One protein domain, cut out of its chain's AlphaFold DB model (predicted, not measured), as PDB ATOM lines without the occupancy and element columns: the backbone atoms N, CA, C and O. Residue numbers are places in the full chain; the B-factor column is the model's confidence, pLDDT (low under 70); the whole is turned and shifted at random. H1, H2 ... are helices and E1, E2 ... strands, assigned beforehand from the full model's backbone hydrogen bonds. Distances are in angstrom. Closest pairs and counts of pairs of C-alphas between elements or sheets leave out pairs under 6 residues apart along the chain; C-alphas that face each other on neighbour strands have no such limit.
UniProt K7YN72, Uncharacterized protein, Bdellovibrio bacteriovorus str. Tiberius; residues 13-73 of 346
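What this domain is: This is residues 13 to 73 of the 346 residues of an uncharacterized protein of Bdellovibrio bacteriovorus str. Tiberius (UniProt K7YN72). A small antiparallel sheet of three strands has one long helix, H1, over one face, running along the strands E2 and E3 and reaching well past them, while the one-turn helix H2 packs on the side of H1. Strands E1 and E2 form a hairpin, H1 starts directly where E2 ends, and residues 43 to 50 fold back from the far end of H1 to H2. The printed part has 61 residues with two named helices and three named strands, in the order E1, E2, H1, H2, E3 along the chain; the sheet's order is E1, E2, E3, and the class is mixed, helices and strands. The whole is compact, with a radius of gyration of the C-alphas of 11.1 A, and the C-alphas span 32 by 25 by 14 A.

Where its parts are: The printed part begins with strand E1, residues 13 to 16, 9.7 A from first to last C-alpha; C-alpha 13 is at (247.122, 232.324, 286.876). After a tight link of 2 residues comes E2, residues 19 to 25, the longest strand, 19.4 A. With no residue between, helix H1 follows, residues 26 to 42, the longest helix, 24.2 A; it runs from C-alpha 26 at (249.860, 240.844, 276.658) to C-alpha 42 at (266.752, 225.468, 284.640). A short link of 8 residues leads to helix H2, residues 51 to 54, 6.0 A. A further short link of 6 residues leads to strand E3, residues 61 to 65, 13.7 A, which ends with C-alpha 65 at (248.941, 228.191, 278.229). Residues 66 to 73 hold no named helix and no named strand.

How they stand to each other: In the sheet, E2 is the inner strand, and E1 and E3 are the edge strands. The hairpin E1 and E2 is antiparallel, with 142 degrees between the directions; the C-alphas of Ile 13 and Leu 22 face each other at 4.6 A, and N 16 and O 19 are within hydrogen-bond range at 2.8 A, as are N 21 and O 14 at 2.9 A. E2 and E3 are antiparallel too, at 159 degrees; N 22 and O 64 are within hydrogen-bond range at 2.8 A, and N 62 and O 24 at 2.9 A. E1 and E3 are apart. H1 is on the sheet, at a height over the sheet of 10.2 A, and the two make two layers, a helix on one face of a sheet. H1 lies over E2 and E3 and runs along the strands, at 11 degrees to E2 on the local plane. Its residues 26 to 33 come near the sheet; the closest C-alphas of H1 and E3 are those of Cys 26 and Cys 62, 4.9 A apart, and those of H1 and E2 are Gly 29 and Leu 22, 6.8 A apart. H1 touches H2 with its residues 30 to 37 alone, and the closest C-alphas are those of Ser 34 and Pro 51, 5.3 A apart. H2 only grazes the sheet, with its residues 53 to 54; the closest C-alphas of H2 and E3 are those of Val 54 and Phe 64, 7.6 A apart. In H1 every O i to N i+4 pair is within hydrogen-bond range; H2, with 4 residues, is too short for such a pair, and its 1 pair of O i and N i+3 is within range.

The domain as a whole: The two C-alphas farthest apart are those of Lys 44 and Glu 60, at 32.8 A, and the outline is only just rounded. The first and last printed C-alphas, of Ile 13 and His 73, are 15.2 A apart. The printed part has no cut, and no link is long. The mean pLDDT of the printed part is 93.9, and no printed residue is under 70.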
ATOM      1  N   ILE A  13     246.850 233.705 287.267       97.19
ATOM      2  CA  ILE A  13     247.122 232.324 286.876       97.19
ATOM      3  C   ILE A  13     245.995 231.472 287.423       97.19
ATOM      4  O   ILE A  13     245.735 231.475 288.625       97.19
ATOM      5  N   SER A  14     245.328 230.757 286.523       96.44
ATOM      6  CA  SER A  14     244.206 229.886 286.850       96.44
ATOM      7  C   SER A  14     244.468 228.471 286.353       96.44
ATOM      8  O   SER A  14     245.089 228.261 285.307       96.44
ATOM      9  N   LYS A  15     243.975 227.485 287.104       96.06
ATOM     10  CA  LYS A  15     243.975 226.082 286.692       96.06
ATOM     11  C   LYS A  15     242.623 225.746 286.064       96.06
ATOM     12  O   LYS A  15     241.589 225.860 286.716       96.06
ATOM     13  N   LYS A  16     242.629 225.359 284.787       95.50
ATOM     14  CA  LYS A  16     241.446 224.948 284.018       95.50
ATOM     15  C   LYS A  16     241.596 223.477 283.648       95.50
ATOM     16  O   LYS A  16     242.276 223.149 282.679       95.50
ATOM     17  N   SER A  17     240.952 222.598 284.416       91.06
ATOM     18  CA  SER A  17     241.203 221.146 284.364       91.06
ATOM     19  C   SER A  17     242.695 220.860 284.617       91.06
ATOM     20  O   SER A  17     243.212 221.266 285.658       91.06
ATOM     21  N   ASP A  18     243.407 220.268 283.657       92.50
ATOM     22  CA  ASP A  18     244.842 219.964 283.763       92.50
ATOM     23  C   ASP A  18     245.757 221.039 283.153       92.50
ATOM     24  O   ASP A  18     246.969 220.843 283.065       92.50
ATOM     25  N   ARG A  19     245.202 222.183 282.731       96.62
ATOM     26  CA  ARG A  19     245.961 223.276 282.107       96.62
ATOM     27  C   ARG A  19     246.132 224.456 283.051       96.62
ATOM     28  O   ARG A  19     245.187 224.851 283.735       96.62
ATOM     29  N   LEU A  20     247.312 225.065 283.034       97.94
ATOM     30  CA  LEU A  20     247.575 226.346 283.684       97.94
ATOM     31  C   LEU A  20     247.517 227.470 282.653       97.94
ATOM     32  O   LEU A  20     248.225 227.439 281.649       97.94
ATOM     33  N   VAL A  21     246.682 228.472 282.916       98.00
ATOM     34  CA  VAL A  21     246.478 229.614 282.022       98.00
ATOM     35  C   VAL A  21     246.912 230.893 282.720       98.00
ATOM     36  O   VAL A  21     246.393 231.218 283.786       98.00
ATOM     37  N   LEU A  22     247.847 231.608 282.095       97.69
ATOM     38  CA  LEU A  22     248.255 232.962 282.448       97.69
ATOM     39  C   LEU A  22     247.403 233.961 281.659       97.69
ATOM     40  O   LEU A  22     247.485 234.009 280.433       97.69
ATOM     41  N   SER A  23     246.619 234.763 282.367       96.88
ATOM     42  CA  SER A  23     245.733 235.788 281.816       96.88
ATOM     43  C   SER A  23     246.189 237.175 282.266       96.88
ATOM     44  O   SER A  23     246.597 237.348 283.412       96.88
ATOM     45  N   GLY A  24     246.124 238.179 281.395       95.00
ATOM     46  CA  GLY A  24     246.477 239.559 281.748       95.00
ATOM     47  C   GLY A  24     246.949 240.373 280.550       95.00
ATOM     48  O   GLY A  24     246.752 239.968 279.405       95.00
ATOM     49  N   ALA A  25     247.591 241.515 280.806       94.62
ATOM     50  CA  ALA A  25     248.126 242.361 279.744       94.62
ATOM     51  C   ALA A  25     249.162 241.608 278.892       94.62
ATOM     52  O   ALA A  25     250.085 241.001 279.440       94.62
ATOM     53  N   CYS A  26     249.040 241.662 277.561       93.50
ATOM     54  CA  CYS A  26     249.860 240.844 276.658       93.50
ATOM     55  C   CYS A  26     251.368 241.038 276.863       93.50
ATOM     56  O   CYS A  26     252.097 240.057 276.987       93.50
ATOM     57  N   GLU A  27     251.840 242.281 276.969       93.38
ATOM     58  CA  GLU A  27     253.268 242.577 277.166       93.38
ATOM     59  C   GLU A  27     253.806 242.040 278.499       93.38
ATOM     60  O   GLU A  27     254.907 241.489 278.574       93.38
ATOM     61  N   GLU A  28     253.012 242.136 279.566       93.81
ATOM     62  CA  GLU A  28     253.379 241.560 280.855       93.81
ATOM     63  C   GLU A  28     253.369 240.031 280.816       93.81
ATOM     64  O   GLU A  28     254.316 239.398 281.289       93.81
ATOM     65  N   GLY A  29     252.341 239.438 280.211       95.19
ATOM     66  CA  GLY A  29     252.223 237.993 280.098       95.19
ATOM     67  C   GLY A  29     253.327 237.371 279.236       95.19
ATOM     68  O   GLY A  29     253.856 236.338 279.631       95.19
ATOM     69  N   LYS A  30     253.771 238.017 278.145       95.94
ATOM     70  CA  LYS A  30     254.926 237.571 277.329       95.94
ATOM     71  C   LYS A  30     256.227 237.538 278.137       95.94
ATOM     72  O   LYS A  30     257.020 236.599 278.020       95.94
ATOM     73  N   SER A  31     256.439 238.554 278.978       95.75
ATOM     74  CA  SER A  31     257.604 238.634 279.867       95.75
ATOM     75  C   SER A  31     257.599 237.497 280.895       95.75
ATOM     76  O   SER A  31     258.561 236.731 280.972       95.75
ATOM     77  N   ILE A  32     256.472 237.297 281.588       96.94
ATOM     78  CA  ILE A  32     256.299 236.209 282.563       96.94
ATOM     79  C   ILE A  32     256.435 234.839 281.887       96.94
ATOM     80  O   ILE A  32     257.138 233.969 282.398       96.94
ATOM     81  N   TYR A  33     255.822 234.647 280.715       97.38
ATOM     82  CA  TYR A  33     255.922 233.414 279.931       97.38
ATOM     83  C   TYR A  33     257.382 233.058 279.635       97.38
ATOM     84  O   TYR A  33     257.810 231.922 279.837       97.38
ATOM     85  N   SER A  34     258.180 234.048 279.227       96.88
ATOM     86  CA  SER A  34     259.607 233.871 278.947       96.88
ATOM     87  C   SER A  34     260.405 233.475 280.198       96.88
ATOM     88  O   SER A  34     261.282 232.604 280.122       96.88
ATOM     89  N   SER A  35     260.092 234.068 281.356       97.56
ATOM     90  CA  SER A  35     260.698 233.715 282.648       97.56
ATOM     91  C   SER A  35     260.341 232.289 283.079       97.56
ATOM     92  O   SER A  35     261.228 231.536 283.486       97.56
ATOM     93  N   LEU A  36     259.076 231.886 282.925       97.44
ATOM     94  CA  LEU A  36     258.613 230.522 283.203       97.44
ATOM     95  C   LEU A  36     259.309 229.515 282.273       97.44
ATOM     96  O   LEU A  36     259.918 228.558 282.748       97.44
ATOM     97  N   ALA A  37     259.370 229.790 280.968       96.44
ATOM     98  CA  ALA A  37     260.099 228.960 280.010       96.44
ATOM     99  C   ALA A  37     261.573 228.755 280.412       96.44
ATOM    100  O   ALA A  37     262.112 227.648 280.309       96.44
ATOM    101  N   LYS A  38     262.241 229.817 280.893       96.88
ATOM    102  CA  LYS A  38     263.609 229.725 281.426       96.88
ATOM    103  C   LYS A  38     263.659 228.879 282.701       96.88
ATOM    104  O   LYS A  38     264.574 228.068 282.828       96.88
ATOM    105  N   TRP A  39     262.690 229.018 283.601       96.94
ATOM    106  CA  TRP A  39     262.612 228.197 284.807       96.94
ATOM    107  C   TRP A  39     262.478 226.706 284.497       96.94
ATOM    108  O   TRP A  39     263.239 225.919 285.051       96.94
ATOM    109  N   SER A  40     261.592 226.311 283.575       95.50
ATOM    110  CA  SER A  40     261.430 224.897 283.195       95.50
ATOM    111  C   SER A  40     262.738 224.284 282.681       95.50
ATOM    112  O   SER A  40     263.116 223.182 283.085       95.50
ATOM    113  N   ARG A  41     263.497 225.038 281.867       94.81
ATOM    114  CA  ARG A  41     264.839 224.628 281.413       94.81
ATOM    115  C   ARG A  41     265.823 224.490 282.575       94.81
ATOM    116  O   ARG A  41     266.514 223.477 282.663       94.81
ATOM    117  N   ASN A  42     265.871 225.478 283.469       94.38
ATOM    118  CA  ASN A  42     266.752 225.468 284.640       94.38
ATOM    119  C   ASN A  42     266.448 224.292 285.583       94.38
ATOM    120  O   ASN A  42     267.369 223.665 286.103       94.38
ATOM    121  N   ALA A  43     265.167 223.965 285.758       92.25
ATOM    122  CA  ALA A  43     264.696 222.868 286.596       92.25
ATOM    123  C   ALA A  43     264.912 221.476 285.969       92.25
ATOM    124  O   ALA A  43     264.656 220.475 286.633       92.25
ATOM    125  N   LYS A  44     265.396 221.394 284.716       90.50
ATOM    126  CA  LYS A  44     265.687 220.141 283.991       90.50
ATOM    127  C   LYS A  44     264.498 219.171 283.952       90.50
ATOM    128  O   LYS A  44     264.674 217.960 284.003       90.50
ATOM    129  N   THR A  45     263.285 219.699 283.819       83.19
ATOM    130  CA  THR A  45     262.029 218.924 283.867       83.19
ATOM    131  C   THR A  45     261.803 218.052 282.627       83.19
ATOM    132  O   THR A  45     260.827 217.313 282.563       83.19
ATOM    133  N   GLY A  46     262.637 218.202 281.594       85.25
ATOM    134  CA  GLY A  46     262.411 217.628 280.265       85.25
ATOM    135  C   GLY A  46     261.305 218.331 279.464       85.25
ATOM    136  O   GLY A  46     261.196 218.094 278.265       85.25
ATOM    137  N   LYS A  47     260.527 219.229 280.086       87.31
ATOM    138  CA  LYS A  47     259.513 220.053 279.419       87.31
ATOM    139  C   LYS A  47     260.105 221.386 278.983       87.31
ATOM    140  O   LYS A  47     260.791 222.070 279.749       87.31
ATOM    141  N   THR A  48     259.804 221.782 277.755       87.38
ATOM    142  CA  THR A  48     260.211 223.073 277.207       87.38
ATOM    143  C   THR A  48     259.043 223.695 276.472       87.38
ATOM    144  O   THR A  48     258.472 223.061 275.591       87.38
ATOM    145  N   CYS A  49     258.754 224.953 276.777       93.44
ATOM    146  CA  CYS A  49     257.919 225.789 275.935       93.44
ATOM    147  C   CYS A  49     258.786 226.821 275.202       93.44
ATOM    148  O   CYS A  49     259.842 227.231 275.705       93.44
ATOM    149  N   ASP A  50     258.362 227.205 273.999       93.75
ATOM    150  CA  ASP A  50     259.067 228.169 273.158       93.75
ATOM    151  C   ASP A  50     258.535 229.589 273.409       93.75
ATOM    152  O   ASP A  50     257.383 229.867 273.063       93.75
ATOM    153  N   PRO A  51     259.346 230.516 273.960       91.44
ATOM    154  CA  PRO A  51     258.954 231.915 274.102       91.44
ATOM    155  C   PRO A  51     258.556 232.574 272.776       91.44
ATOM    156  O   PRO A  51     257.730 233.480 272.792       91.44
ATOM    157  N   GLY A  52     259.106 232.130 271.638       90.50
ATOM    158  CA  GLY A  52     258.769 232.661 270.316       90.50
ATOM    159  C   GLY A  52     257.294 232.479 269.952       90.50
ATOM    160  O   GLY A  52     256.705 233.361 269.332       90.50
ATOM    161  N   SER A  53     256.664 231.402 270.432       90.56
ATOM    162  CA  SER A  53     255.266 231.057 270.128       90.56
ATOM    163  C   SER A  53     254.226 232.086 270.597       90.56
ATOM    164  O   SER A  53     253.089 232.075 270.123       90.56
ATOM    165  N   VAL A  54     254.600 232.985 271.515       91.69
ATOM    166  CA  VAL A  54     253.699 233.995 272.094       91.69
ATOM    167  C   VAL A  54     254.048 235.433 271.706       91.69
ATOM    168  O   VAL A  54     253.289 236.345 272.032       91.69
ATOM    169  N   MET A  55     255.167 235.665 271.008       87.06
ATOM    170  CA  MET A  55     255.669 237.023 270.734       87.06
ATOM    171  C   MET A  55     254.757 237.815 269.796       87.06
ATOM    172  O   MET A  55     254.518 239.002 270.035       87.06
ATOM    173  N   ASP A  56     254.178 237.140 268.804       88.69
ATOM    174  CA  ASP A  56     253.384 237.774 267.749       88.69
ATOM    175  C   ASP A  56     251.902 237.938 268.102       88.69
ATOM    176  O   ASP A  56     251.143 238.459 267.291       88.69
ATOM    177  N   GLN A  57     251.461 237.515 269.295       86.12
ATOM    178  CA  GLN A  57     250.061 237.675 269.693       86.12
ATOM    179  C   GLN A  57     249.739 239.167 269.910       86.12
ATOM    180  O   GLN A  57     250.326 239.789 270.812       86.12
ATOM    181  N   PRO A  58     248.841 239.760 269.096       86.31
ATOM    182  CA  PRO A  58     248.429 241.146 269.250       86.31
ATOM    183  C   PRO A  58     247.262 241.251 270.241       86.31
ATOM    184  O   PRO A  58     246.429 240.349 270.331       86.31
ATOM    185  N   GLY A  59     247.161 242.377 270.944       89.25
ATOM    186  CA  GLY A  59     246.021 242.682 271.810       89.25
ATOM    187  C   GLY A  59     246.414 243.383 273.103       89.25
ATOM    188  O   GLY A  59     247.585 243.447 273.471       89.25
ATOM    189  N   GLU A  60     245.412 243.915 273.801       89.50
ATOM    190  CA  GLU A  60     245.594 244.494 275.138       89.50
ATOM    191  C   GLU A  60     245.636 243.409 276.223       89.50
ATOM    192  O   GLU A  60     246.339 243.568 277.218       89.50
ATOM    193  N   SER A  61     244.939 242.286 276.015       93.75
ATOM    194  CA  SER A  61     244.846 241.160 276.951       93.75
ATOM    195  C   SER A  61     245.070 239.827 276.240       93.75
ATOM    196  O   SER A  61     244.566 239.616 275.136       93.75
ATOM    197  N   CYS A  62     245.830 238.937 276.875       94.50
ATOM    198  CA  CYS A  62     246.230 237.640 276.340       94.50
ATOM    199  C   CYS A  62     245.944 236.515 277.340       94.50
ATOM    200  O   CYS A  62     245.910 236.727 278.553       94.50
ATOM    201  N   ASN A  63     245.778 235.300 276.811       96.25
ATOM    202  CA  ASN A  63     245.676 234.062 277.579       96.25
ATOM    203  C   ASN A  63     246.738 233.082 277.079       96.25
ATOM    204  O   ASN A  63     246.606 232.533 275.985       96.25
ATOM    205  N   PHE A  64     247.772 232.851 277.878       96.81
ATOM    206  CA  PHE A  64     248.857 231.936 277.543       96.81
ATOM    207  C   PHE A  64     248.693 230.616 278.294       96.81
ATOM    208  O   PHE A  64     248.513 230.612 279.511       96.81
ATOM    209  N   ASP A  65     248.787 229.494 277.584       97.25
ATOM    210  CA  ASP A  65     248.941 228.191 278.229       97.25
ATOM    211  C   ASP A  65     250.389 228.027 278.697       97.25
ATOM    212  O   ASP A  65     251.310 227.973 277.883       97.25
ATOM    213  N   ILE A  66     250.578 227.965 280.012       97.62
ATOM    214  CA  ILE A  66     251.891 227.859 280.654       97.62
ATOM    215  C   ILE A  66     252.166 226.455 281.201       97.62
ATOM    216  O   ILE A  66     253.138 226.270 281.930       97.62
ATOM    217  N   THR A  67     251.333 225.464 280.870       97.25
ATOM    218  CA  THR A  67     251.421 224.096 281.412       97.25
ATOM    219  C   THR A  67     252.791 223.458 281.162       97.25
ATOM    220  O   THR A  67     253.371 222.872 282.074       97.25
ATOM    221  N   ASP A  68     253.356 223.649 279.967       96.50
ATOM    222  CA  ASP A  68     254.684 223.132 279.595       96.50
ATOM    223  C   ASP A  68     255.833 224.113 279.884       96.50
ATOM    224  O   ASP A  68     257.004 223.813 279.642       96.50
ATOM    225  N   CYS A  69     255.509 225.291 280.423       97.12
ATOM    226  CA  CYS A  69     256.478 226.298 280.847       97.12
ATOM    227  C   CYS A  69     256.847 226.191 282.323       97.12
ATOM    228  O   CYS A  69     257.602 227.023 282.819       97.12
ATOM    229  N   VAL A  70     256.307 225.223 283.057       96.75
ATOM    230  CA  VAL A  70     256.548 225.092 284.493       96.75
ATOM    231  C   VAL A  70     256.869 223.647 284.860       96.75
ATOM    232  O   VAL A  70     256.474 222.722 284.147       96.75
ATOM    233  N   PRO A  71     257.575 223.416 285.980       96.00
ATOM    234  CA  PRO A  71     257.776 222.068 286.487       96.00
ATOM    235  C   PRO A  71     256.462 221.328 286.736       96.00
ATOM    236  O   PRO A  71     255.466 221.930 287.139       96.00
ATOM    237  N   GLU A  72     256.479 220.003 286.571       94.88
ATOM    238  CA  GLU A  72     255.306 219.141 286.779       94.88
ATOM    239  C   GLU A  72     254.671 219.341 288.159       94.88
ATOM    240  O   GLU A  72     253.449 219.401 288.280       94.88
ATOM    241  N   HIS A  73     255.500 219.549 289.183       95.00
ATOM    242  CA  HIS A  73     255.046 219.886 290.525       95.00
ATOM    243  C   HIS A  73     254.078 221.087 290.533       95.00
ATOM    244  O   HIS A  73     253.070 221.068 291.234       95.00
TER     245      HIS A  73